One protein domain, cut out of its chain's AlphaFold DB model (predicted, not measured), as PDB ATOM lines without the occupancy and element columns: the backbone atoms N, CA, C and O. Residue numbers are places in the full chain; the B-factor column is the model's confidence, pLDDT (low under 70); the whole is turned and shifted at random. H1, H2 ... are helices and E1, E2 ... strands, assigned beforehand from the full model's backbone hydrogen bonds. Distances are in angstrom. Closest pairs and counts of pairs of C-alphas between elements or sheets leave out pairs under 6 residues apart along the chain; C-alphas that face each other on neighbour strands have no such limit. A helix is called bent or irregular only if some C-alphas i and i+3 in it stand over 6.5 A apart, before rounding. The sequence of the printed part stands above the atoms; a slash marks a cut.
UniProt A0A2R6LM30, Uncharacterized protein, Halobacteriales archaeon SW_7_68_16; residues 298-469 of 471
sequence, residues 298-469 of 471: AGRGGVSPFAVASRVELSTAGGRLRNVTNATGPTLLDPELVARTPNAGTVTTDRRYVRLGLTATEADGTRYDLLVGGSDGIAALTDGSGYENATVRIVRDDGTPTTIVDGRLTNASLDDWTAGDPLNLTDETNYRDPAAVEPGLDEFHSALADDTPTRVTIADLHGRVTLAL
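Overview. This is residues 298 to 469 of the 471 residues of an uncharacterized protein of Halobacteriales archaeon SW_7_68_16 (UniProt A0A2R6LM30). A large, twisted sheet makes a wall with one face covered: helix H2 slants over the part with E6, E8 and E9, and beside H2 the small sheet E2 E11 E4 is over the part with E5 and E10. H1 packs on E4, and the link of residues 337 to 351 reaches as far as 29 A from the mean of the C-alphas. The 172 printed residues have eleven named strands and two named helices, in the order E1 to E9, H1, H2, E10, E11; the large sheet is branched and mixed, the small one antiparallel. The class is mixed, helices and strands; the whole is compact, with a radius of gyration of the C-alphas of 15.7 A and spans of 46 by 37 by 32 A.

Arrangement. Start at E1, residues 303 to 305, an edge strand parallel to E3, residues 320 to 324; N 304 and O 320 are 2.8 A apart. On the other side of E3 find E10, residues 454 to 462, antiparallel, with N 321 and O 456 at 2.8 A. Next is E5, residues 352 to 361, antiparallel to E10, with N 357 and O 460 at 2.8 A. On the other side of E5 the antiparallel pairing is staggered: E6, residues 367 to 372, has O 370 2.9 A from N 358, and E7, residues 378 to 380, has O 378 3.2 A from N 354. E5 and E6 form a hairpin. E8, residues 391 to 397, is antiparallel to E6, N 369 to O 395 being 2.8 A, and forms a hairpin with edge strand E9, residues 402 to 408, N 394 to O 405 being 2.9 A. In the small sheet E11, residues 464 to 468, is antiparallel to E2, residues 311 to 314, with N 312 and O 467 at 2.7 A, and to E4, residues 331 to 336, with N 333 and O 466 at 2.7 A. H2, residues 434 to 449, is on the large sheet at a height of 9.2 A, slantwise at 47 degrees to E6 on the local plane; its closest C-alphas to E9 are Gly 440 and Ile 404, 4.8 A. H2 is irregular, C-alphas 436 and 439 being 7.3 A apart, and has 10 of 12 O i to N i+4 pairs within hydrogen-bond range. H1, residues 411 to 419, has every such pair in range and only grazes the small sheet with residues 417 to 419; the closest C-alphas of H1 and E4 are Thr 418 and Pro 335, 6.3 A.

Along the chain. Find C-alpha 303 at (1.214, -18.589, 13.890), where E1 begins. E5, the longest strand, runs 30.4 A from C-alpha 352 at (14.638, -20.697, 39.421); E10 measures 23.6 A and H2 20.6 A. E11 ends at C-alpha 468, (11.722, -8.234, 21.116).

Size, cuts and confidence. The C-alphas of Gly 345 and Asp 451, the two farthest apart, are 48.6 A apart. The printed part has no cut, and the links E4 to E5 and H1 to H2 are long. Mean pLDDT of the printed part is 75.3; 57 residues are under 70, among them 298 to 320 and 337 to 354.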
ATOM      1  N   ALA A 298       2.643 -14.112  23.047       34.53
ATOM      2  CA  ALA A 298       2.761 -15.363  22.294       34.53
ATOM      3  C   ALA A 298       3.143 -16.525  23.204       34.53
ATOM      4  O   ALA A 298       4.295 -16.770  23.542       34.53
ATOM      5  N   GLY A 299       2.159 -17.367  23.486       37.53
ATOM      6  CA  GLY A 299       2.436 -18.625  24.157       37.53
ATOM      7  C   GLY A 299       1.236 -19.541  24.266       37.53
ATOM      8  O   GLY A 299       0.928 -19.974  25.363       37.53
ATOM      9  N   ARG A 300       0.553 -19.833  23.149       40.00
ATOM     10  CA  ARG A 300      -0.196 -21.092  22.940       40.00
ATOM     11  C   ARG A 300      -0.174 -21.459  21.446       40.00
ATOM     12  O   ARG A 300      -1.115 -21.163  20.726       40.00
ATOM     13  N   GLY A 301       0.934 -22.040  20.968       43.00
ATOM     14  CA  GLY A 301       1.016 -22.807  19.706       43.00
ATOM     15  C   GLY A 301       0.357 -22.219  18.445       43.00
ATOM     16  O   GLY A 301      -0.259 -22.963  17.684       43.00
ATOM     17  N   GLY A 302       0.454 -20.904  18.231       49.06
ATOM     18  CA  GLY A 302      -0.144 -20.197  17.095       49.06
ATOM     19  C   GLY A 302       0.889 -19.675  16.094       49.06
ATOM     20  O   GLY A 302       2.085 -19.610  16.382       49.06
ATOM     21  N   VAL A 303       0.417 -19.292  14.906       52.12
ATOM     22  CA  VAL A 303       1.214 -18.589  13.890       52.12
ATOM     23  C   VAL A 303       0.884 -17.102  13.962       52.12
ATOM     24  O   VAL A 303      -0.262 -16.744  13.706       52.12
ATOM     25  N   SER A 304       1.870 -16.253  14.249       57.62
ATOM     26  CA  SER A 304       1.713 -14.794  14.253       57.62
ATOM     27  C   SER A 304       2.523 -14.145  13.121       57.62
ATOM     28  O   SER A 304       3.693 -14.504  12.945       57.62
ATOM     29  N   PRO A 305       1.943 -13.223  12.329       55.44
ATOM     30  CA  PRO A 305       2.732 -12.316  11.502       55.44
ATOM     31  C   PRO A 305       3.484 -11.325  12.408       55.44
ATOM     32  O   PRO A 305       2.880 -10.693  13.270       55.44
ATOM     33  N   PHE A 306       4.797 -11.211  12.229       60.34
ATOM     34  CA  PHE A 306       5.662 -10.316  13.001       60.34
ATOM     35  C   PHE A 306       5.918  -9.011  12.227       60.34
ATOM     36  O   PHE A 306       6.033  -9.040  11.004       60.34
ATOM     37  N   ALA A 307       5.996  -7.875  12.925       58.03
ATOM     38  CA  ALA A 307       6.367  -6.566  12.368       58.03
ATOM     39  C   ALA A 307       7.561  -5.969  13.144       58.03
ATOM     40  O   ALA A 307       7.709  -6.302  14.318       58.03
ATOM     41  N   VAL A 308       8.326  -5.057  12.527       52.66
ATOM     42  CA  VAL A 308       9.629  -4.456  12.958       52.66
ATOM     43  C   VAL A 308       9.567  -3.598  14.251       52.66
ATOM     44  O   VAL A 308      10.381  -2.717  14.491       52.66
ATOM     45  N   ALA A 309       8.547  -3.776  15.088       56.31
ATOM     46  CA  ALA A 309       8.445  -3.144  16.409       56.31
ATOM     47  C   ALA A 309       7.704  -4.042  17.415       56.31
ATOM     48  O   ALA A 309       7.141  -3.567  18.405       56.31
ATOM     49  N   SER A 310       7.596  -5.336  17.117       61.41
ATOM     50  CA  SER A 310       6.724  -6.234  17.870       61.41
ATOM     51  C   SER A 310       7.482  -6.820  19.053       61.41
ATOM     52  O   SER A 310       8.543  -7.420  18.904       61.41
ATOM     53  N   ARG A 311       6.902  -6.691  20.244       67.38
ATOM     54  CA  ARG A 311       7.309  -7.464  21.423       67.38
ATOM     55  C   ARG A 311       6.454  -8.712  21.516       67.38
ATOM     56  O   ARG A 311       5.368  -8.738  20.952       67.38
ATOM     57  N   VAL A 312       6.939  -9.751  22.181       64.75
ATOM     58  CA  VAL A 312       6.267 -11.046  22.259       64.75
ATOM     59  C   VAL A 312       6.566 -11.723  23.602       64.75
ATOM     60  O   VAL A 312       7.644 -12.263  23.799       64.75
ATOM     61  N   GLU A 313       5.608 -11.744  24.523       65.19
ATOM     62  CA  GLU A 313       5.666 -12.481  25.791       65.19
ATOM     63  C   GLU A 313       5.582 -13.985  25.523       65.19
ATOM     64  O   GLU A 313       4.562 -14.486  25.054       65.19
ATOM     65  N   LEU A 314       6.663 -14.694  25.839       63.56
ATOM     66  CA  LEU A 314       6.832 -16.130  25.686       63.56
ATOM     67  C   LEU A 314       6.491 -16.837  26.997       63.56
ATOM     68  O   LEU A 314       7.095 -16.558  28.033       63.56
ATOM     69  N   SER A 315       5.555 -17.790  26.949       56.09
ATOM     70  CA  SER A 315       5.167 -18.603  28.120       56.09
ATOM     71  C   SER A 315       5.045 -20.113  27.863       56.09
ATOM     72  O   SER A 315       4.989 -20.890  28.815       56.09
ATOM     73  N   THR A 316       5.085 -20.566  26.601       60.97
ATOM     74  CA  THR A 316       5.171 -21.996  26.230       60.97
ATOM     75  C   THR A 316       5.946 -22.205  24.926       60.97
ATOM     76  O   THR A 316       5.865 -21.368  24.026       60.97
ATOM     77  N   ALA A 317       6.596 -23.362  24.759       57.25
ATOM     78  CA  ALA A 317       7.194 -23.770  23.484       57.25
ATOM     79  C   ALA A 317       6.146 -23.971  22.361       57.25
ATOM     80  O   ALA A 317       4.967 -24.221  22.620       57.25
ATOM     81  N   GLY A 318       6.581 -23.887  21.098       56.22
ATOM     82  CA  GLY A 318       5.775 -24.193  19.907       56.22
ATOM     83  C   GLY A 318       5.116 -22.998  19.206       56.22
ATOM     84  O   GLY A 318       4.419 -23.195  18.209       56.22
ATOM     85  N   GLY A 319       5.317 -21.766  19.680       65.56
ATOM     86  CA  GLY A 319       4.875 -20.567  18.957       65.56
ATOM     87  C   GLY A 319       5.683 -20.339  17.672       65.56
ATOM     88  O   GLY A 319       6.873 -20.659  17.611       65.56
ATOM     89  N   ARG A 320       5.036 -19.794  16.633       68.00
ATOM     90  CA  ARG A 320       5.665 -19.517  15.335       68.00
ATOM     91  C   ARG A 320       5.444 -18.073  14.905       68.00
ATOM     92  O   ARG A 320       4.308 -17.647  14.726       68.00
ATOM     93  N   LEU A 321       6.535 -17.370  14.637       71.25
ATOM     94  CA  LEU A 321       6.554 -16.050  14.016       71.25
ATOM     95  C   LEU A 321       6.826 -16.205  12.514       71.25
ATOM     96  O   LEU A 321       7.643 -17.030  12.087       71.25
ATOM     97  N   ARG A 322       6.101 -15.452  11.688       69.12
ATOM     98  CA  ARG A 322       6.280 -15.417  10.230       69.12
ATOM     99  C   ARG A 322       6.474 -13.990   9.753       69.12
ATOM    100  O   ARG A 322       5.906 -13.077  10.338       69.12
ATOM    101  N   ASN A 323       7.186 -13.856   8.636       69.38
ATOM    102  CA  ASN A 323       7.521 -12.572   8.024       69.38
ATOM    103  C   ASN A 323       8.358 -11.688   8.957       69.38
ATOM    104  O   ASN A 323       8.139 -10.487   9.024       69.38
ATOM    105  N   VAL A 324       9.293 -12.304   9.686       72.25
ATOM    106  CA  VAL A 324      10.335 -11.557  10.392       72.25
ATOM    107  C   VAL A 324      11.314 -11.059   9.330       72.25
ATOM    108  O   VAL A 324      11.850 -11.874   8.586       72.25
ATOM    109  N   THR A 325      11.484  -9.747   9.237       70.12
ATOM    110  CA  THR A 325      12.386  -9.050   8.302       70.12
ATOM    111  C   THR A 325      12.902  -7.798   8.999       70.12
ATOM    112  O   THR A 325      12.143  -7.234   9.792       70.12
ATOM    113  N   ASN A 326      14.098  -7.313   8.657       76.81
ATOM    114  CA  ASN A 326      14.679  -6.090   9.233       76.81
ATOM    115  C   ASN A 326      14.805  -6.108  10.775       76.81
ATOM    116  O   ASN A 326      14.686  -5.065  11.413       76.81
ATOM    117  N   ALA A 327      15.025  -7.280  11.375       77.50
ATOM    118  CA  ALA A 327      15.174  -7.415  12.823       77.50
ATOM    119  C   ALA A 327      16.627  -7.153  13.251       77.50
ATOM    120  O   ALA A 327      17.554  -7.711  12.665       77.50
ATOM    121  N   THR A 328      16.834  -6.361  14.307       74.75
ATOM    122  CA  THR A 328      18.180  -6.094  14.848       74.75
ATOM    123  C   THR A 328      18.698  -7.202  15.762       74.75
ATOM    124  O   THR A 328      19.882  -7.222  16.085       74.75
ATOM    125  N   GLY A 329      17.839  -8.122  16.195       80.44
ATOM    126  CA  GLY A 329      18.236  -9.283  16.985       80.44
ATOM    127  C   GLY A 329      17.360  -9.517  18.217       80.44
ATOM    128  O   GLY A 329      16.638  -8.624  18.660       80.44
ATOM    129  N   PRO A 330      17.386 -10.739  18.780       85.38
ATOM    130  CA  PRO A 330      16.585 -11.093  19.943       85.38
ATOM    131  C   PRO A 330      17.051 -10.371  21.216       85.38
ATOM    132  O   PRO A 330      18.112 -10.661  21.764       85.38
ATOM    133  N   THR A 331      16.192  -9.495  21.726       87.06
ATOM    134  CA  THR A 331      16.312  -8.829  23.025       87.06
ATOM    135  C   THR A 331      15.314  -9.425  24.011       87.06
ATOM    136  O   THR A 331      14.122  -9.536  23.721       87.06
ATOM    137  N   LEU A 332      15.801  -9.825  25.184       85.62
ATOM    138  CA  LEU A 332      14.995 -10.380  26.267       85.62
ATOM    139  C   LEU A 332      14.599  -9.282  27.258       85.62
ATOM    140  O   LEU A 332      15.434  -8.506  27.710       85.62
ATOM    141  N   LEU A 333      13.324  -9.262  27.621       81.31
ATOM    142  CA  LEU A 333      12.665  -8.291  28.491       81.31
ATOM    143  C   LEU A 333      11.859  -9.041  29.567       81.31
ATOM    144  O   LEU A 333      11.483 -10.198  29.363       81.31
ATOM    145  N   ASP A 334      11.567  -8.381  30.687       78.81
ATOM    146  CA  ASP A 334      10.641  -8.846  31.736       78.81
ATOM    147  C   ASP A 334      10.817 -10.323  32.168       78.81
ATOM    148  O   ASP A 334       9.876 -11.120  32.067       78.81
ATOM    149  N   PRO A 335      12.011 -10.748  32.622       76.94
ATOM    150  CA  PRO A 335      12.222 -12.141  32.994       76.94
ATOM    151  C   PRO A 335      11.428 -12.547  34.241       76.94
ATOM    152  O   PRO A 335      11.605 -11.998  35.327       76.94
ATOM    153  N   GLU A 336      10.635 -13.612  34.128       72.44
ATOM    154  CA  GLU A 336      10.101 -14.359  35.267       72.44
ATOM    155  C   GLU A 336      10.819 -15.712  35.362       72.44
ATOM    156  O   GLU A 336      10.548 -16.662  34.616       72.44
ATOM    157  N   LEU A 337      11.752 -15.808  36.310       67.81
ATOM    158  CA  LEU A 337      12.434 -17.060  36.631       67.81
ATOM    159  C   LEU A 337      11.462 -17.979  37.387       67.81
ATOM    160  O   LEU A 337      10.996 -17.639  38.477       67.81
ATOM    161  N   VAL A 338      11.202 -19.173  36.852       62.94
ATOM    162  CA  VAL A 338      10.273 -20.148  37.452       62.94
ATOM    163  C   VAL A 338      11.050 -21.341  38.011       62.94
ATOM    164  O   VAL A 338      12.118 -21.704  37.515       62.94
ATOM    165  N   ALA A 339      10.550 -21.930  39.099       56.62
ATOM    166  CA  ALA A 339      11.134 -23.133  39.685       56.62
ATOM    167  C   ALA A 339      10.807 -24.379  38.845       56.62
ATOM    168  O   ALA A 339       9.692 -24.540  38.345       56.62
ATOM    169  N   ARG A 340      11.758 -25.313  38.758       50.50
ATOM    170  CA  ARG A 340      11.564 -26.622  38.118       50.50
ATOM    171  C   ARG A 340      10.496 -27.414  38.892       50.50
ATOM    172  O   ARG A 340      10.729 -27.779  40.041       50.50
ATOM    173  N   THR A 341       9.362 -27.758  38.281       43.84
ATOM    174  CA  THR A 341       8.543 -28.894  38.751       43.84
ATOM    175  C   THR A 341       9.151 -30.181  38.188       43.84
ATOM    176  O   THR A 341       9.131 -30.364  36.970       43.84
ATOM    177  N   PRO A 342       9.735 -31.076  39.004       39.72
ATOM    178  CA  PRO A 342      10.380 -32.273  38.486       39.72
ATOM    179  C   PRO A 342       9.344 -33.355  38.177       39.72
ATOM    180  O   PRO A 342       8.559 -33.728  39.043       39.72
ATOM    181  N   ASN A 343       9.451 -33.981  37.004       36.94
ATOM    182  CA  ASN A 343       8.780 -35.251  36.691       36.94
ATOM    183  C   ASN A 343       9.409 -36.472  37.419       36.94
ATOM    184  O   ASN A 343       9.162 -37.606  37.021       36.94
ATOM    185  N   ALA A 344      10.245 -36.280  38.454       36.38
ATOM    186  CA  ALA A 344      11.054 -37.360  39.047       36.38
ATOM    187  C   ALA A 344      11.339 -37.262  40.567       36.38
ATOM    188  O   ALA A 344      12.256 -37.912  41.059       36.38
ATOM    189  N   GLY A 345      10.558 -36.505  41.346       32.09
ATOM    190  CA  GLY A 345      10.503 -36.711  42.806       32.09
ATOM    191  C   GLY A 345      11.615 -36.111  43.682       32.09
ATOM    192  O   GLY A 345      11.592 -36.337  44.888       32.09
ATOM    193  N   THR A 346      12.525 -35.290  43.157       35.09
ATOM    194  CA  THR A 346      13.371 -34.407  43.986       35.09
ATOM    195  C   THR A 346      13.214 -32.961  43.541       35.09
ATOM    196  O   THR A 346      13.703 -32.550  42.493       35.09
ATOM    197  N   VAL A 347      12.492 -32.180  44.349       39.03
ATOM    198  CA  VAL A 347      12.441 -30.724  44.226       39.03
ATOM    199  C   VAL A 347      13.735 -30.193  44.836       39.03
ATOM    200  O   VAL A 347      13.893 -30.206  46.052       39.03
ATOM    201  N   THR A 348      14.674 -29.727  44.017       45.22
ATOM    202  CA  THR A 348      15.610 -28.712  44.506       45.22
ATOM    203  C   THR A 348      14.821 -27.407  44.507       45.22
ATOM    204  O   THR A 348      14.662 -26.782  43.462       45.22
ATOM    205  N   THR A 349      14.255 -27.031  45.654       42.62
ATOM    206  CA  THR A 349      13.437 -25.817  45.859       42.62
ATOM    207  C   THR A 349      14.168 -24.513  45.536       42.62
ATOM    208  O   THR A 349      13.559 -23.448  45.521       42.62
ATOM    209  N   ASP A 350      15.462 -24.600  45.237       44.84
ATOM    210  CA  ASP A 350      16.392 -23.493  45.399       44.84
ATOM    211  C   ASP A 350      16.912 -22.936  44.071       44.84
ATOM    212  O   ASP A 350      17.808 -22.104  44.081       44.84
ATOM    213  N   ARG A 351      16.412 -23.376  42.909       54.22
ATOM    214  CA  ARG A 351      16.897 -22.860  41.614       54.22
ATOM    215  C   ARG A 351      15.742 -22.534  40.674       54.22
ATOM    216  O   ARG A 351      15.065 -23.427  40.165       54.22
ATOM    217  N   ARG A 352      15.519 -21.233  40.465       60.28
ATOM    218  CA  ARG A 352      14.638 -20.697  39.421       60.28
ATOM    219  C   ARG A 352      15.477 -20.471  38.168       60.28
ATOM    220  O   ARG A 352      16.584 -19.948  38.290       60.28
ATOM    221  N   TYR A 353      14.986 -20.871  36.999       65.44
ATOM    222  CA  TYR A 353      15.748 -20.720  35.761       65.44
ATOM    223  C   TYR A 353      14.893 -20.258  34.586       65.44
ATOM    224  O   TYR A 353      13.678 -20.461  34.571       65.44
ATOM    225  N   VAL A 354      15.555 -19.656  33.597       67.75
ATOM    226  CA  VAL A 354      14.996 -19.385  32.268       67.75
ATOM    227  C   VAL A 354      15.786 -20.163  31.223       67.75
ATOM    228  O   VAL A 354      17.015 -20.257  31.279       67.75
ATOM    229  N   ARG A 355      15.063 -20.747  30.269       74.62
ATOM    230  CA  ARG A 355      15.621 -21.389  29.078       74.62
ATOM    231  C   ARG A 355      14.844 -20.903  27.870       74.62
ATOM    232  O   ARG A 355      13.618 -20.898  27.920       74.62
ATOM    233  N   LEU A 356      15.543 -20.560  26.796       79.44
ATOM    234  CA  LEU A 356      14.931 -20.168  25.532       79.44
ATOM    235  C   LEU A 356      15.638 -20.875  24.377       79.44
ATOM    236  O   LEU A 356      16.859 -20.817  24.263       79.44
ATOM    237  N   GLY A 357      14.862 -21.542  23.530       79.12
ATOM    238  CA  GLY A 357      15.306 -22.092  22.258       79.12
ATOM    239  C   GLY A 357      14.524 -21.451  21.121       79.12
ATOM    240  O   GLY A 357      13.303 -21.604  21.065       79.12
ATOM    241  N   LEU A 358      15.211 -20.765  20.212       80.88
ATOM    242  CA  LEU A 358      14.628 -20.210  18.992       80.88
ATOM    243  C   LEU A 358      15.268 -20.863  17.773       80.88
ATOM    244  O   LEU A 358      16.470 -21.086  17.731       80.88
ATOM    245  N   THR A 359      14.452 -21.116  16.763       80.19
ATOM    246  CA  THR A 359      14.890 -21.590  15.457       80.19
ATOM    247  C   THR A 359      14.454 -20.584  14.412       80.19
ATOM    248  O   THR A 359      13.255 -20.469  14.156       80.19
ATOM    249  N   ALA A 360      15.400 -19.888  13.795       83.12
ATOM    250  CA  ALA A 360      15.170 -19.109  12.589       83.12
ATOM    251  C   ALA A 360      15.421 -19.989  11.355       83.12
ATOM    252  O   ALA A 360      16.327 -20.819  11.341       83.12
ATOM    253  N   THR A 361      14.585 -19.864  10.330       81.62
ATOM    254  CA  THR A 361      14.754 -20.557   9.049       81.62
ATOM    255  C   THR A 361      14.566 -19.560   7.921       81.62
ATOM    256  O   THR A 361      13.486 -18.965   7.810       81.62
ATOM    257  N   GLU A 362      15.604 -19.417   7.107       82.19
ATOM    258  CA  GLU A 362      15.638 -18.568   5.921       82.19
ATOM    259  C   GLU A 362      14.852 -19.195   4.759       82.19
ATOM    260  O   GLU A 362      14.367 -20.336   4.819       82.19
ATOM    261  N   ALA A 363      14.679 -18.428   3.682       79.62
ATOM    262  CA  ALA A 363      13.919 -18.860   2.512       79.62
ATOM    263  C   ALA A 363      14.598 -20.000   1.730       79.62
ATOM    264  O   ALA A 363      13.899 -20.820   1.125       79.62
ATOM    265  N   ASP A 364      15.930 -20.063   1.745       81.25
ATOM    266  CA  ASP A 364      16.739 -21.088   1.074       81.25
ATOM    267  C   ASP A 364      16.826 -22.414   1.859       81.25
ATOM    268  O   ASP A 364      17.257 -23.432   1.314       81.25
ATOM    269  N   GLY A 365      16.333 -22.423   3.104       81.19
ATOM    270  CA  GLY A 365      16.324 -23.576   3.998       81.19
ATOM    271  C   GLY A 365      17.412 -23.562   5.071       81.19
ATOM    272  O   GLY A 365      17.359 -24.426   5.948       81.19
ATOM    273  N   THR A 366      18.334 -22.595   5.049       84.25
ATOM    274  CA  THR A 366      19.342 -22.413   6.097       84.25
ATOM    275  C   THR A 366      18.662 -22.150   7.439       84.25
ATOM    276  O   THR A 366      17.689 -21.392   7.546       84.25
ATOM    277  N   ARG A 367      19.129 -22.838   8.483       83.69
ATOM    278  CA  ARG A 367      18.540 -22.804   9.824       83.69
ATOM    279  C   ARG A 367      19.538 -22.266  10.842       83.69
ATOM    280  O   ARG A 367      20.671 -22.727  10.888       83.69
ATOM    281  N   TYR A 368      19.082 -21.380  11.722       88.00
ATOM    282  CA  TYR A 368      19.833 -20.903  12.880       88.00
ATOM    283  C   TYR A 368      19.110 -21.289  14.169       88.00
ATOM    284  O   TYR A 368      17.989 -20.845  14.417       88.00
ATOM    285  N   ASP A 369      19.747 -22.115  14.993       82.44
ATOM    286  CA  ASP A 369      19.256 -22.510  16.312       82.44
ATOM    287  C   ASP A 369      19.976 -21.719  17.405       82.44
ATOM    288  O   ASP A 369      21.152 -21.958  17.685       82.44
ATOM    289  N   LEU A 370      19.253 -20.795  18.038       87.56
ATOM    290  CA  LEU A 370      19.679 -20.037  19.210       87.56
ATOM    291  C   LEU A 370      19.225 -20.760  20.480       87.56
ATOM    292  O   LEU A 370      18.037 -21.025  20.669       87.56
ATOM    293  N   LEU A 371      20.164 -21.025  21.381       82.94
ATOM    294  CA  LEU A 371      19.938 -21.707  22.650       82.94
ATOM    295  C   LEU A 371      20.497 -20.863  23.796       82.94
ATOM    296  O   LEU A 371      21.706 -20.670  23.891       82.94
ATOM    297  N   VAL A 372      19.625 -20.421  24.697       84.94
ATOM    298  CA  VAL A 372      19.972 -19.682  25.916       84.94
ATOM    299  C   VAL A 372      19.813 -20.607  27.119       84.94
ATOM    300  O   VAL A 372      18.737 -21.169  27.346       84.94
ATOM    301  N   GLY A 373      20.882 -20.780  27.895       77.12
ATOM    302  CA  GLY A 373      20.894 -21.607  29.103       77.12
ATOM    303  C   GLY A 373      21.233 -23.088  28.895       77.12
ATOM    304  O   GLY A 373      21.226 -23.860  29.854       77.12
ATOM    305  N   GLY A 374      21.505 -23.531  27.663       69.88
ATOM    306  CA  GLY A 374      21.752 -24.949  27.362       69.88
ATOM    307  C   GLY A 374      20.561 -25.851  27.727       69.88
ATOM    308  O   GLY A 374      19.416 -25.430  27.600       69.88
ATOM    309  N   SER A 375      20.807 -27.095  28.162       61.47
ATOM    310  CA  SER A 375      19.760 -28.027  28.643       61.47
ATOM    311  C   SER A 375      19.235 -27.696  30.042       61.47
ATOM    312  O   SER A 375      18.135 -28.107  30.425       61.47
ATOM    313  N   ASP A 376      20.038 -26.969  30.811       63.75
ATOM    314  CA  ASP A 376      19.864 -26.850  32.253       63.75
ATOM    315  C   ASP A 376      19.200 -25.524  32.646       63.75
ATOM    316  O   ASP A 376      18.523 -25.477  33.674       63.75
ATOM    317  N   GLY A 377      19.279 -24.518  31.766       70.50
ATOM    318  CA  GLY A 377      18.733 -23.173  31.936       70.50
ATOM    319  C   GLY A 377      19.659 -22.252  32.728       70.50
ATOM    320  O   GLY A 377      20.456 -22.724  33.536       70.50
ATOM    321  N   ILE A 378      19.531 -20.938  32.524       76.31
ATOM    322  CA  ILE A 378      20.258 -19.941  33.322       76.31
ATOM    323  C   ILE A 378      19.640 -19.919  34.715       76.31
ATOM    324  O   ILE A 378      18.477 -19.541  34.856       76.31
ATOM    325  N   ALA A 379      20.401 -20.319  35.732       73.44
ATOM    326  CA  ALA A 379      19.928 -20.376  37.110       73.44
ATOM    327  C   ALA A 379      20.643 -19.331  37.969       73.44
ATOM    328  O   ALA A 379      21.872 -19.334  38.056       73.44
ATOM    329  N   ALA A 380      19.867 -18.471  38.631       73.19
ATOM    330  CA  ALA A 380      20.387 -17.583  39.665       73.19
ATOM    331  C   ALA A 380      20.708 -18.399  40.927       73.19
ATOM    332  O   ALA A 380      19.884 -19.197  41.389       73.19
ATOM    333  N   LEU A 381      21.908 -18.215  41.474       67.12
ATOM    334  CA  LEU A 381      22.335 -18.881  42.700       67.12
ATOM    335  C   LEU A 381      21.722 -18.190  43.923       67.12
ATOM    336  O   LEU A 381      21.756 -16.969  44.053       67.12
ATOM    337  N   THR A 382      21.161 -18.975  44.843       64.44
ATOM    338  CA  THR A 382      20.463 -18.474  46.044       64.44
ATOM    339  C   THR A 382      21.368 -17.791  47.058       64.44
ATOM    340  O   THR A 382      20.880 -17.040  47.899       64.44
ATOM    341  N   ASP A 383      22.673 -18.033  46.986       68.12
ATOM    342  CA  ASP A 383      23.687 -17.359  47.796       68.12
ATOM    343  C   ASP A 383      24.118 -15.999  47.215       68.12
ATOM    344  O   ASP A 383      24.969 -15.329  47.797       68.12
ATOM    345  N   GLY A 384      23.541 -15.587  46.078       66.56
ATOM    346  CA  GLY A 384      23.875 -14.338  45.394       66.56
ATOM    347  C   GLY A 384      25.248 -14.346  44.718       66.56
ATOM    348  O   GLY A 384      25.729 -13.290  44.319       66.56
ATOM    349  N   SER A 385      25.904 -15.505  44.578       72.25
ATOM    350  CA  SER A 385      27.247 -15.609  43.983       72.25
ATOM    351  C   SER A 385      27.274 -15.507  42.447       72.25
ATOM    352  O   SER A 385      28.350 -15.506  41.840       72.25
ATOM    353  N   GLY A 386      26.106 -15.383  41.809       78.75
ATOM    354  CA  GLY A 386      25.945 -15.149  40.375       78.75
ATOM    355  C   GLY A 386      25.052 -16.191  39.702       78.75
ATOM    356  O   GLY A 386      24.063 -16.642  40.279       78.75
ATOM    357  N   TYR A 387      25.412 -16.575  38.473       83.38
ATOM    358  CA  TYR A 387      24.578 -17.415  37.609       83.38
ATOM    359  C   TYR A 387      25.308 -18.671  37.115       83.38
ATOM    360  O   TYR A 387      26.455 -18.624  36.642       83.38
ATOM    361  N   GLU A 388      24.608 -19.803  37.162       80.56
ATOM    362  CA  GLU A 388      24.999 -21.046  36.496       80.56
ATOM    363  C   GLU A 388      24.433 -21.099  35.071       80.56
ATOM    364  O   GLU A 388      23.361 -20.561  34.795       80.56
ATOM    365  N   ASN A 389      25.164 -21.760  34.164       76.25
ATOM    366  CA  ASN A 389      24.738 -22.026  32.783       76.25
ATOM    367  C   ASN A 389      24.297 -20.786  31.988       76.25
ATOM    368  O   ASN A 389      23.447 -20.880  31.116       76.25
ATOM    369  N   ALA A 390      24.911 -19.631  32.254       86.38
ATOM    370  CA  ALA A 390      24.731 -18.363  31.543       86.38
ATOM    371  C   ALA A 390      25.273 -18.378  30.094       86.38
ATOM    372  O   ALA A 390      26.009 -17.476  29.699       86.38
ATOM    373  N   THR A 391      25.010 -19.435  29.327       87.25
ATOM    374  CA  THR A 391      25.536 -19.627  27.973       87.25
ATOM    375  C   THR A 391      24.501 -19.284  26.911       87.25
ATOM    376  O   THR A 391      23.309 -19.545  27.079       87.25
ATOM    377  N   VAL A 392      24.975 -18.734  25.797       91.25
ATOM    378  CA  VAL A 392      24.205 -18.543  24.568       91.25
ATOM    379  C   VAL A 392      24.963 -19.229  23.446       91.25
ATOM    380  O   VAL A 392      26.149 -18.970  23.235       91.25
ATOM    381  N   ARG A 393      24.280 -20.125  22.740       88.69
ATOM    382  CA  ARG A 393      24.846 -20.873  21.624       88.69
ATOM    383  C   ARG A 393      24.012 -20.657  20.376       88.69
ATOM    384  O   ARG A 393      22.793 -20.783  20.445       88.69
ATOM    385  N   ILE A 394      24.667 -20.388  19.250       90.38
ATOM    386  CA  ILE A 394      24.027 -20.292  17.935       90.38
ATOM    387  C   ILE A 394      24.645 -21.338  17.018       90.38
ATOM    388  O   ILE A 394      25.865 -21.391  16.839       90.38
ATOM    389  N   VAL A 395      23.794 -22.189  16.452       87.19
ATOM    390  CA  VAL A 395      24.180 -23.222  15.487       87.19
ATOM    391  C   VAL A 395      23.539 -22.902  14.145       87.19
ATOM    392  O   VAL A 395      22.314 -22.857  14.058       87.19
ATOM    393  N   ARG A 396      24.360 -22.708  13.112       90.31
ATOM    394  CA  ARG A 396      23.908 -22.646  11.721       90.31
ATOM    395  C   ARG A 396      23.872 -24.052  11.132       90.31
ATOM    396  O   ARG A 396      24.812 -24.818  11.325       90.31
ATOM    397  N   ASP A 397      22.826 -24.375  10.389       86.00
ATOM    398  CA  ASP A 397      22.689 -25.609   9.624       86.00
ATOM    399  C   ASP A 397      22.214 -25.293   8.197       86.00
ATOM    400  O   ASP A 397      21.052 -24.967   7.961       86.00
ATOM    401  N   ASP A 398      23.150 -25.378   7.255       86.00
ATOM    402  CA  ASP A 398      22.984 -25.267   5.797       86.00
ATOM    403  C   ASP A 398      23.107 -26.653   5.114       86.00
ATOM    404  O   ASP A 398      23.362 -26.772   3.913       86.00
ATOM    405  N   GLY A 399      22.947 -27.729   5.897       81.44
ATOM    406  CA  GLY A 399      23.238 -29.111   5.520       81.44
ATOM    407  C   GLY A 399      24.400 -29.717   6.312       81.44
ATOM    408  O   GLY A 399      24.584 -30.936   6.288       81.44
ATOM    409  N   THR A 400      25.194 -28.905   7.020       82.69
ATOM    410  CA  THR A 400      26.167 -29.362   8.026       82.69
ATOM    411  C   THR A 400      26.157 -28.438   9.254       82.69
ATOM    412  O   THR A 400      26.645 -27.309   9.172       82.69
ATOM    413  N   PRO A 401      25.680 -28.911  10.424       83.12
ATOM    414  CA  PRO A 401      25.597 -28.089  11.628       83.12
ATOM    415  C   PRO A 401      26.960 -27.544  12.076       83.12
ATOM    416  O   PRO A 401      27.868 -28.306  12.415       83.12
ATOM    417  N   THR A 402      27.076 -26.221  12.143       89.81
ATOM    418  CA  THR A 402      28.271 -25.486  12.571       89.81
ATOM    419  C   THR A 402      27.902 -24.539  13.708       89.81
ATOM    420  O   THR A 402      26.965 -23.754  13.610       89.81
ATOM    421  N   THR A 403      28.622 -24.614  14.829       90.69
ATOM    422  CA  THR A 403      28.436 -23.658  15.933       90.69
ATOM    423  C   THR A 403      29.180 -22.373  15.604       90.69
ATOM    424  O   THR A 403      30.400 -22.409  15.473       90.69
ATOM    425  N   ILE A 404      28.441 -21.274  15.457       92.38
ATOM    426  CA  ILE A 404      28.982 -19.954  15.100       92.38
ATOM    427  C   ILE A 404      29.109 -19.034  16.318       92.38
ATOM    428  O   ILE A 404      29.960 -18.155  16.330       92.38
ATOM    429  N   VAL A 405      28.327 -19.286  17.375       94.31
ATOM    430  CA  VAL A 405      28.456 -18.614  18.676       94.31
ATOM    431  C   VAL A 405      28.408 -19.658  19.783       94.31
ATOM    432  O   VAL A 405      27.516 -20.508  19.797       94.31
ATOM    433  N   ASP A 406      29.350 -19.581  20.719       92.31
ATOM    434  CA  ASP A 406      29.346 -20.315  21.990       92.31
ATOM    435  C   ASP A 406      29.888 -19.380  23.081       92.31
ATOM    436  O   ASP A 406      31.074 -19.372  23.411       92.31
ATOM    437  N   GLY A 407      29.016 -18.483  23.544       92.69
ATOM    438  CA  GLY A 407      29.358 -17.374  24.428       92.69
ATOM    439  C   GLY A 407      28.805 -17.555  25.836       92.69
ATOM    440  O   GLY A 407      27.773 -18.194  26.045       92.69
ATOM    441  N   ARG A 408      29.461 -16.940  26.827       94.06
ATOM    442  CA  ARG A 408      28.944 -16.840  28.201       94.06
ATOM    443  C   ARG A 408      28.635 -15.389  28.546       94.06
ATOM    444  O   ARG A 408      29.518 -14.548  28.407       94.06
ATOM    445  N   LEU A 409      27.432 -15.127  29.048       94.19
ATOM    446  CA  LEU A 409      26.994 -13.802  29.482       94.19
ATOM    447  C   LEU A 409      27.772 -13.330  30.721       94.19
ATOM    448  O   LEU A 409      28.241 -14.138  31.544       94.19
ATOM    449  N   THR A 410      27.942 -12.015  30.855       94.25
ATOM    450  CA  THR A 410      28.514 -11.417  32.067       94.25
ATOM    451  C   THR A 410      27.511 -11.477  33.222       94.25
ATOM    452  O   THR A 410      26.303 -11.542  33.013       94.25
ATOM    453  N   ASN A 411      28.007 -11.478  34.465       90.88
ATOM    454  CA  ASN A 411      27.107 -11.410  35.618       90.88
ATOM    455  C   ASN A 411      26.391 -10.051  35.674       90.88
ATOM    456  O   ASN A 411      25.216 -10.032  35.998       90.88
ATOM    457  N   ALA A 412      27.071  -8.961  35.291       91.31
ATOM    458  CA  ALA A 412      26.496  -7.616  35.274       91.31
ATOM    459  C   ALA A 412      25.273  -7.534  34.348       91.31
ATOM    460  O   ALA A 412      24.202  -7.161  34.802       91.31
ATOM    461  N   SER A 413      25.389  -8.013  33.105       92.25
ATOM    462  CA  SER A 413      24.267  -8.035  32.158       92.25
ATOM    463  C   SER A 413      23.075  -8.856  32.663       92.25
ATOM    464  O   SER A 413      21.929  -8.532  32.376       92.25
ATOM    465  N   LEU A 414      23.323  -9.940  33.407       90.12
ATOM    466  CA  LEU A 414      22.260 -10.762  33.991       90.12
ATOM    467  C   LEU A 414      21.635 -10.121  35.237       90.12
ATOM    468  O   LEU A 414      20.431 -10.262  35.448       90.12
ATOM    469  N   ASP A 415      22.428  -9.421  36.046       88.31
ATOM    470  CA  ASP A 415      21.939  -8.655  37.192       88.31
ATOM    471  C   ASP A 415      21.045  -7.500  36.726       88.31
ATOM    472  O   ASP A 415      19.924  -7.372  37.214       88.31
ATOM    473  N   ASP A 416      21.481  -6.743  35.719       89.44
ATOM    474  CA  ASP A 416      20.688  -5.674  35.103       89.44
ATOM    475  C   ASP A 416      19.396  -6.248  34.491       89.44
ATOM    476  O   ASP A 416      18.289  -5.780  34.769       89.44
ATOM    477  N   TRP A 417      19.501  -7.358  33.751       88.75
ATOM    478  CA  TRP A 417      18.342  -8.020  33.150       88.75
ATOM    479  C   TRP A 417      17.311  -8.497  34.172       88.75
ATOM    480  O   TRP A 417      16.108  -8.278  34.018       88.75
ATOM    481  N   THR A 418      17.762  -9.135  35.252       82.81
ATOM    482  CA  THR A 418      16.864  -9.590  36.321       82.81
ATOM    483  C   THR A 418      16.309  -8.441  37.164       82.81
ATOM    484  O   THR A 418      15.264  -8.612  37.795       82.81
ATOM    485  N   ALA A 419      16.949  -7.268  37.136       82.44
ATOM    486  CA  ALA A 419      16.420  -6.025  37.689       82.44
ATOM    487  C   ALA A 419      15.390  -5.333  36.771       82.44
ATOM    488  O   ALA A 419      14.694  -4.423  37.228       82.44
ATOM    489  N   GLY A 420      15.238  -5.801  35.526       78.25
ATOM    490  CA  GLY A 420      14.238  -5.339  34.562       78.25
ATOM    491  C   GLY A 420      14.809  -4.652  33.321       78.25
ATOM    492  O   GLY A 420      14.027  -4.248  32.460       78.25
ATOM    493  N   ASP A 421      16.133  -4.529  33.197       86.62
ATOM    494  CA  ASP A 421      16.744  -3.926  32.013       86.62
ATOM    495  C   ASP A 421      16.721  -4.883  30.802       86.62
ATOM    496  O   ASP A 421      16.701  -6.107  30.958       86.62
ATOM    497  N   PRO A 422      16.710  -4.372  29.559       88.75
ATOM    498  CA  PRO A 422      16.775  -5.213  28.369       88.75
ATOM    499  C   PRO A 422      18.104  -5.960  28.224       88.75
ATOM    500  O   PRO A 422      19.173  -5.366  28.337       88.75
ATOM    501  N   LEU A 423      18.043  -7.244  27.863       90.94
ATOM    502  CA  LEU A 423      19.216  -8.047  27.516       90.94
ATOM    503  C   LEU A 423      19.230  -8.353  26.017       90.94
ATOM    504  O   LEU A 423      18.554  -9.277  25.559       90.94
ATOM    505  N   ASN A 424      20.013  -7.592  25.252       91.19
ATOM    506  CA  ASN A 424      20.201  -7.841  23.825       91.19
ATOM    507  C   ASN A 424      21.215  -8.975  23.599       91.19
ATOM    508  O   ASN A 424      22.394  -8.847  23.934       91.19
ATOM    509  N   LEU A 425      20.769 -10.091  23.017       91.06
ATOM    510  CA  LEU A 425      21.619 -11.263  22.793       91.06
ATOM    511  C   LEU A 425      22.574 -11.103  21.601       91.06
ATOM    512  O   LEU A 425      23.473 -11.932  21.460       91.06
ATOM    513  N   THR A 426      22.400 -10.080  20.760       90.19
ATOM    514  CA  THR A 426      23.323  -9.760  19.657       90.19
ATOM    515  C   THR A 426      24.313  -8.655  19.993       90.19
ATOM    516  O   THR A 426      25.142  -8.338  19.153       90.19
ATOM    517  N   ASP A 427      24.250  -8.088  21.196       92.19
ATOM    518  CA  ASP A 427      25.248  -7.139  21.685       92.19
ATOM    519  C   ASP A 427      26.411  -7.913  22.323       92.19
ATOM    520  O   ASP A 427      26.258  -8.566  23.363       92.19
ATOM    521  N   GLU A 428      27.581  -7.860  21.689       93.75
ATOM    522  CA  GLU A 428      28.787  -8.562  22.111       93.75
ATOM    523  C   GLU A 428      29.276  -8.125  23.501       93.75
ATOM    524  O   GLU A 428      29.924  -8.910  24.200       93.75
ATOM    525  N   THR A 429      28.922  -6.918  23.958       94.94
ATOM    526  CA  THR A 429      29.321  -6.404  25.277       94.94
ATOM    527  C   THR A 429      28.647  -7.143  26.433       94.94
ATOM    528  O   THR A 429      29.176  -7.160  27.549       94.94
ATOM    529  N   ASN A 430      27.543  -7.850  26.165       95.25
ATOM    530  CA  ASN A 430      26.879  -8.705  27.147       95.25
ATOM    531  C   ASN A 430      27.628 -10.016  27.424       95.25
ATOM    532  O   ASN A 430      27.266 -10.759  28.344       95.25
ATOM    533  N   TYR A 431      28.693 -10.305  26.672       96.50
ATOM    534  CA  TYR A 431      29.467 -11.536  26.754       96.50
ATOM    535  C   TYR A 431      30.817 -11.335  27.446       96.50
ATOM    536  O   TYR A 431      31.441 -10.281  27.399       96.50
ATOM    537  N   ARG A 432      31.310 -12.395  28.097       95.38
ATOM    538  CA  ARG A 432      32.608 -12.388  28.796       95.38
ATOM    539  C   ARG A 432      33.811 -12.274  27.859       95.38
ATOM    540  O   ARG A 432      34.866 -11.843  28.312       95.38
ATOM    541  N   ASP A 433      33.662 -12.697  26.608       95.19
ATOM    542  CA  ASP A 433      34.689 -12.603  25.567       95.19
ATOM    543  C   ASP A 433      34.049 -12.076  24.270       95.19
ATOM    544  O   ASP A 433      33.652 -12.874  23.416       95.19
ATOM    545  N   PRO A 434      33.869 -10.746  24.148       95.38
ATOM    546  CA  PRO A 434      33.174 -10.135  23.013       95.38
ATOM    547  C   PRO A 434      33.800 -10.497  21.660       95.38
ATOM    548  O   PRO A 434      33.100 -10.906  20.739       95.38
ATOM    549  N   ALA A 435      35.134 -10.466  21.571       94.31
ATOM    550  CA  ALA A 435      35.866 -10.739  20.334       94.31
ATOM    551  C   ALA A 435      35.698 -12.186  19.832       94.31
ATOM    552  O   ALA A 435      35.872 -12.458  18.644       94.31
ATOM    553  N   ALA A 436      35.379 -13.130  20.724       93.12
ATOM    554  CA  ALA A 436      35.137 -14.522  20.356       93.12
ATOM    555  C   ALA A 436      33.733 -14.760  19.773       93.12
ATOM    556  O   ALA A 436      33.548 -15.733  19.041       93.12
ATOM    557  N   VAL A 437      32.751 -13.913  20.103       95.69
ATOM    558  CA  VAL A 437      31.351 -14.071  19.667       95.69
ATOM    559  C   VAL A 437      30.963 -13.125  18.533       95.69
ATOM    560  O   VAL A 437      30.109 -13.496  17.732       95.69
ATOM    561  N   GLU A 438      31.614 -11.962  18.434       95.00
ATOM    562  CA  GLU A 438      31.334 -10.896  17.458       95.00
ATOM    563  C   GLU A 438      31.146 -11.425  16.020       95.00
ATOM    564  O   GLU A 438      30.067 -11.213  15.468       95.00
ATOM    565  N   PRO A 439      32.054 -12.241  15.433       95.69
ATOM    566  CA  PRO A 439      31.877 -12.697  14.050       95.69
ATOM    567  C   PRO A 439      30.613 -13.540  13.828       95.69
ATOM    568  O   PRO A 439      29.996 -13.480  12.767       95.69
ATOM    569  N   GLY A 440      30.234 -14.355  14.817       93.38
ATOM    570  CA  GLY A 440      29.045 -15.200  14.734       93.38
ATOM    571  C   GLY A 440      27.751 -14.436  15.014       93.38
ATOM    572  O   GLY A 440      26.711 -14.775  14.449       93.38
ATOM    573  N   LEU A 441      27.806 -13.406  15.868       93.19
ATOM    574  CA  LEU A 441      26.679 -12.508  16.115       93.19
ATOM    575  C   LEU A 441      26.389 -11.640  14.887       93.19
ATOM    576  O   LEU A 441      25.226 -11.538  14.511       93.19
ATOM    577  N   ASP A 442      27.419 -11.120  14.215       92.12
ATOM    578  CA  ASP A 442      27.282 -10.370  12.959       92.12
ATOM    579  C   ASP A 442      26.640 -11.211  11.848       92.12
ATOM    580  O   ASP A 442      25.759 -10.742  11.120       92.12
ATOM    581  N   GLU A 443      27.055 -12.476  11.729       91.50
ATOM    582  CA  GLU A 443      26.470 -13.423  10.781       91.50
ATOM    583  C   GLU A 443      24.979 -13.651  11.077       91.50
ATOM    584  O   GLU A 443      24.137 -13.536  10.186       91.50
ATOM    585  N   PHE A 444      24.639 -13.932  12.338       89.31
ATOM    586  CA  PHE A 444      23.255 -14.160  12.751       89.31
ATOM    587  C   PHE A 444      22.381 -12.906  12.608       89.31
ATOM    588  O   PHE A 444      21.236 -12.999  12.164       89.31
ATOM    589  N   HIS A 445      22.916 -11.731  12.945       87.50
ATOM    590  CA  HIS A 445      22.250 -10.447  12.760       87.50
ATOM    591  C   HIS A 445      21.950 -10.194  11.281       87.50
ATOM    592  O   HIS A 445      20.819  -9.866  10.932       87.50
ATOM    593  N   SER A 446      22.926 -10.430  10.400       86.19
ATOM    594  CA  SER A 446      22.754 -10.268   8.952       86.19
ATOM    595  C   SER A 446      21.632 -11.155   8.399       86.19
ATOM    596  O   SER A 446      20.843 -10.690   7.580       86.19
ATOM    597  N   ALA A 447      21.505 -12.393   8.890       83.19
ATOM    598  CA  ALA A 447      20.433 -13.316   8.496       83.19
ATOM    599  C   ALA A 447      19.029 -12.867   8.965       83.19
ATOM    600  O   ALA A 447      18.016 -13.177   8.338       83.19
ATOM    601  N   LEU A 448      18.935 -12.134  10.080       79.75
ATOM    602  CA  LEU A 448      17.667 -11.585  10.584       79.75
ATOM    603  C   LEU A 448      17.307 -10.223   9.971       79.75
ATOM    604  O   LEU A 448      16.123  -9.881   9.879       79.75
ATOM    605  N   ALA A 449      18.320  -9.455   9.575       80.31
ATOM    606  CA  ALA A 449      18.179  -8.132   8.987       80.31
ATOM    607  C   ALA A 449      17.841  -8.170   7.488       80.31
ATOM    608  O   ALA A 449      17.392  -7.157   6.958       80.31
ATOM    609  N   ASP A 450      18.025  -9.308   6.812       76.00
ATOM    610  CA  ASP A 450      17.660  -9.462   5.402       76.00
ATOM    611  C   ASP A 450      16.154  -9.191   5.166       76.00
ATOM    612  O   ASP A 450      15.288  -9.441   6.012       76.00
ATOM    613  N   ASP A 451      15.826  -8.678   3.979       71.81
ATOM    614  CA  ASP A 451      14.451  -8.423   3.531       71.81
ATOM    615  C   ASP A 451      13.708  -9.732   3.194       71.81
ATOM    616  O   ASP A 451      12.514  -9.729   2.860       71.81
ATOM    617  N   THR A 452      14.395 -10.875   3.262       74.06
ATOM    618  CA  THR A 452      13.782 -12.182   3.054       74.06
ATOM    619  C   THR A 452      12.955 -12.600   4.278       74.06
ATOM    620  O   THR A 452      13.419 -12.537   5.413       74.06
ATOM    621  N   PRO A 453      11.693 -13.045   4.092       63.28
ATOM    622  CA  PRO A 453      10.842 -13.442   5.207       63.28
ATOM    623  C   PRO A 453      11.410 -14.633   5.983       63.28
ATOM    624  O   PRO A 453      11.239 -15.790   5.583       63.28
ATOM    625  N   THR A 454      11.975 -14.361   7.151       75.25
ATOM    626  CA  THR A 454      12.474 -15.391   8.055       75.25
ATOM    627  C   THR A 454      11.345 -15.920   8.929       75.25
ATOM    628  O   THR A 454      10.409 -15.224   9.352       75.25
ATOM    629  N   ARG A 455      11.385 -17.228   9.166       76.44
ATOM    630  CA  ARG A 455      10.446 -17.926  10.038       76.44
ATOM    631  C   ARG A 455      11.128 -18.253  11.345       76.44
ATOM    632  O   ARG A 455      12.066 -19.038  11.342       76.44
ATOM    633  N   VAL A 456      10.581 -17.756  12.447       79.62
ATOM    634  CA  VAL A 456      11.098 -18.053  13.784       79.62
ATOM    635  C   VAL A 456      10.141 -18.992  14.511       79.62
ATOM    636  O   VAL A 456       8.928 -18.790  14.514       79.62
ATOM    637  N   THR A 457      10.675 -20.053  15.104       73.44
ATOM    638  CA  THR A 457       9.928 -21.033  15.902       73.44
ATOM    639  C   THR A 457      10.520 -21.094  17.297       73.44
ATOM    640  O   THR A 457      11.734 -21.175  17.442       73.44
ATOM    641  N   ILE A 458       9.676 -21.094  18.325       75.25
ATOM    642  CA  ILE A 458      10.120 -21.297  19.707       75.25
ATOM    643  C   ILE A 458      10.217 -22.804  19.942       75.25
ATOM    644  O   ILE A 458       9.200 -23.484  20.102       75.25
ATOM    645  N   ALA A 459      11.436 -23.330  19.898       63.59
ATOM    646  CA  ALA A 459      11.729 -24.752  20.031       63.59
ATOM    647  C   ALA A 459      11.697 -25.222  21.492       63.59
ATOM    648  O   ALA A 459      11.332 -26.365  21.761       63.59
ATOM    649  N   ASP A 460      12.054 -24.343  22.430       64.50
ATOM    650  CA  ASP A 460      12.066 -24.648  23.857       64.50
ATOM    651  C   ASP A 460      11.824 -23.381  24.680       64.50
ATOM    652  O   ASP A 460      12.273 -22.296  24.305       64.50
ATOM    653  N   LEU A 461      11.116 -23.514  25.798       69.62
ATOM    654  CA  LEU A 461      10.928 -22.428  26.747       69.62
ATOM    655  C   LEU A 461      10.680 -22.977  28.153       69.62
ATOM    656  O   LEU A 461       9.793 -23.805  28.368       69.62
ATOM    657  N   HIS A 462      11.415 -22.438  29.120       67.44
ATOM    658  CA  HIS A 462      11.107 -22.567  30.536       67.44
ATOM    659  C   HIS A 462      11.223 -21.202  31.213       67.44
ATOM    660  O   HIS A 462      12.186 -20.483  30.956       67.44
ATOM    661  N   GLY A 463      10.267 -20.873  32.080       67.25
ATOM    662  CA  GLY A 463      10.085 -19.518  32.602       67.25
ATOM    663  C   GLY A 463       9.190 -18.663  31.700       67.25
ATOM    664  O   GLY A 463       8.584 -19.174  30.755       67.25
ATOM    665  N   ARG A 464       9.097 -17.370  32.010       68.19
ATOM    666  CA  ARG A 464       8.420 -16.368  31.176       68.19
ATOM    667  C   ARG A 464       9.424 -15.281  30.818       68.19
ATOM    668  O   ARG A 464      10.218 -14.878  31.660       68.19
ATOM    669  N   VAL A 465       9.411 -14.844  29.569       73.19
ATOM    670  CA  VAL A 465      10.270 -13.757  29.087       73.19
ATOM    671  C   VAL A 465       9.576 -13.064  27.929       73.19
ATOM    672  O   VAL A 465       8.933 -13.725  27.114       73.19
ATOM    673  N   THR A 466       9.707 -11.753  27.825       77.25
ATOM    674  CA  THR A 466       9.263 -10.999  26.656       77.25
ATOM    675  C   THR A 466      10.407 -10.915  25.651       77.25
ATOM    676  O   THR A 466      11.503 -10.480  25.972       77.25
ATOM    677  N   LEU A 467      10.170 -11.362  24.423       79.38
ATOM    678  CA  LEU A 467      11.110 -11.285  23.312       79.38
ATOM    679  C   LEU A 467      10.770 -10.084  22.429       79.38
ATOM    680  O   LEU A 467       9.662  -9.996  21.903       79.38
ATOM    681  N   ALA A 468      11.729  -9.195  22.214       81.06
ATOM    682  CA  ALA A 468      11.722  -8.234  21.116       81.06
ATOM    683  C   ALA A 468      12.740  -8.687  20.062       81.06
ATOM    684  O   ALA A 468      13.771  -9.249  20.420       81.06
ATOM    685  N   LEU A 469      12.457  -8.491  18.774       75.69
ATOM    686  CA  LEU A 469      13.449  -8.711  17.705       75.69
ATOM    687  C   LEU A 469      14.033  -7.389  17.173       75.69
ATOM    688  O   LEU A 469      14.868  -7.408  16.271       75.69
TER     689      LEU A 469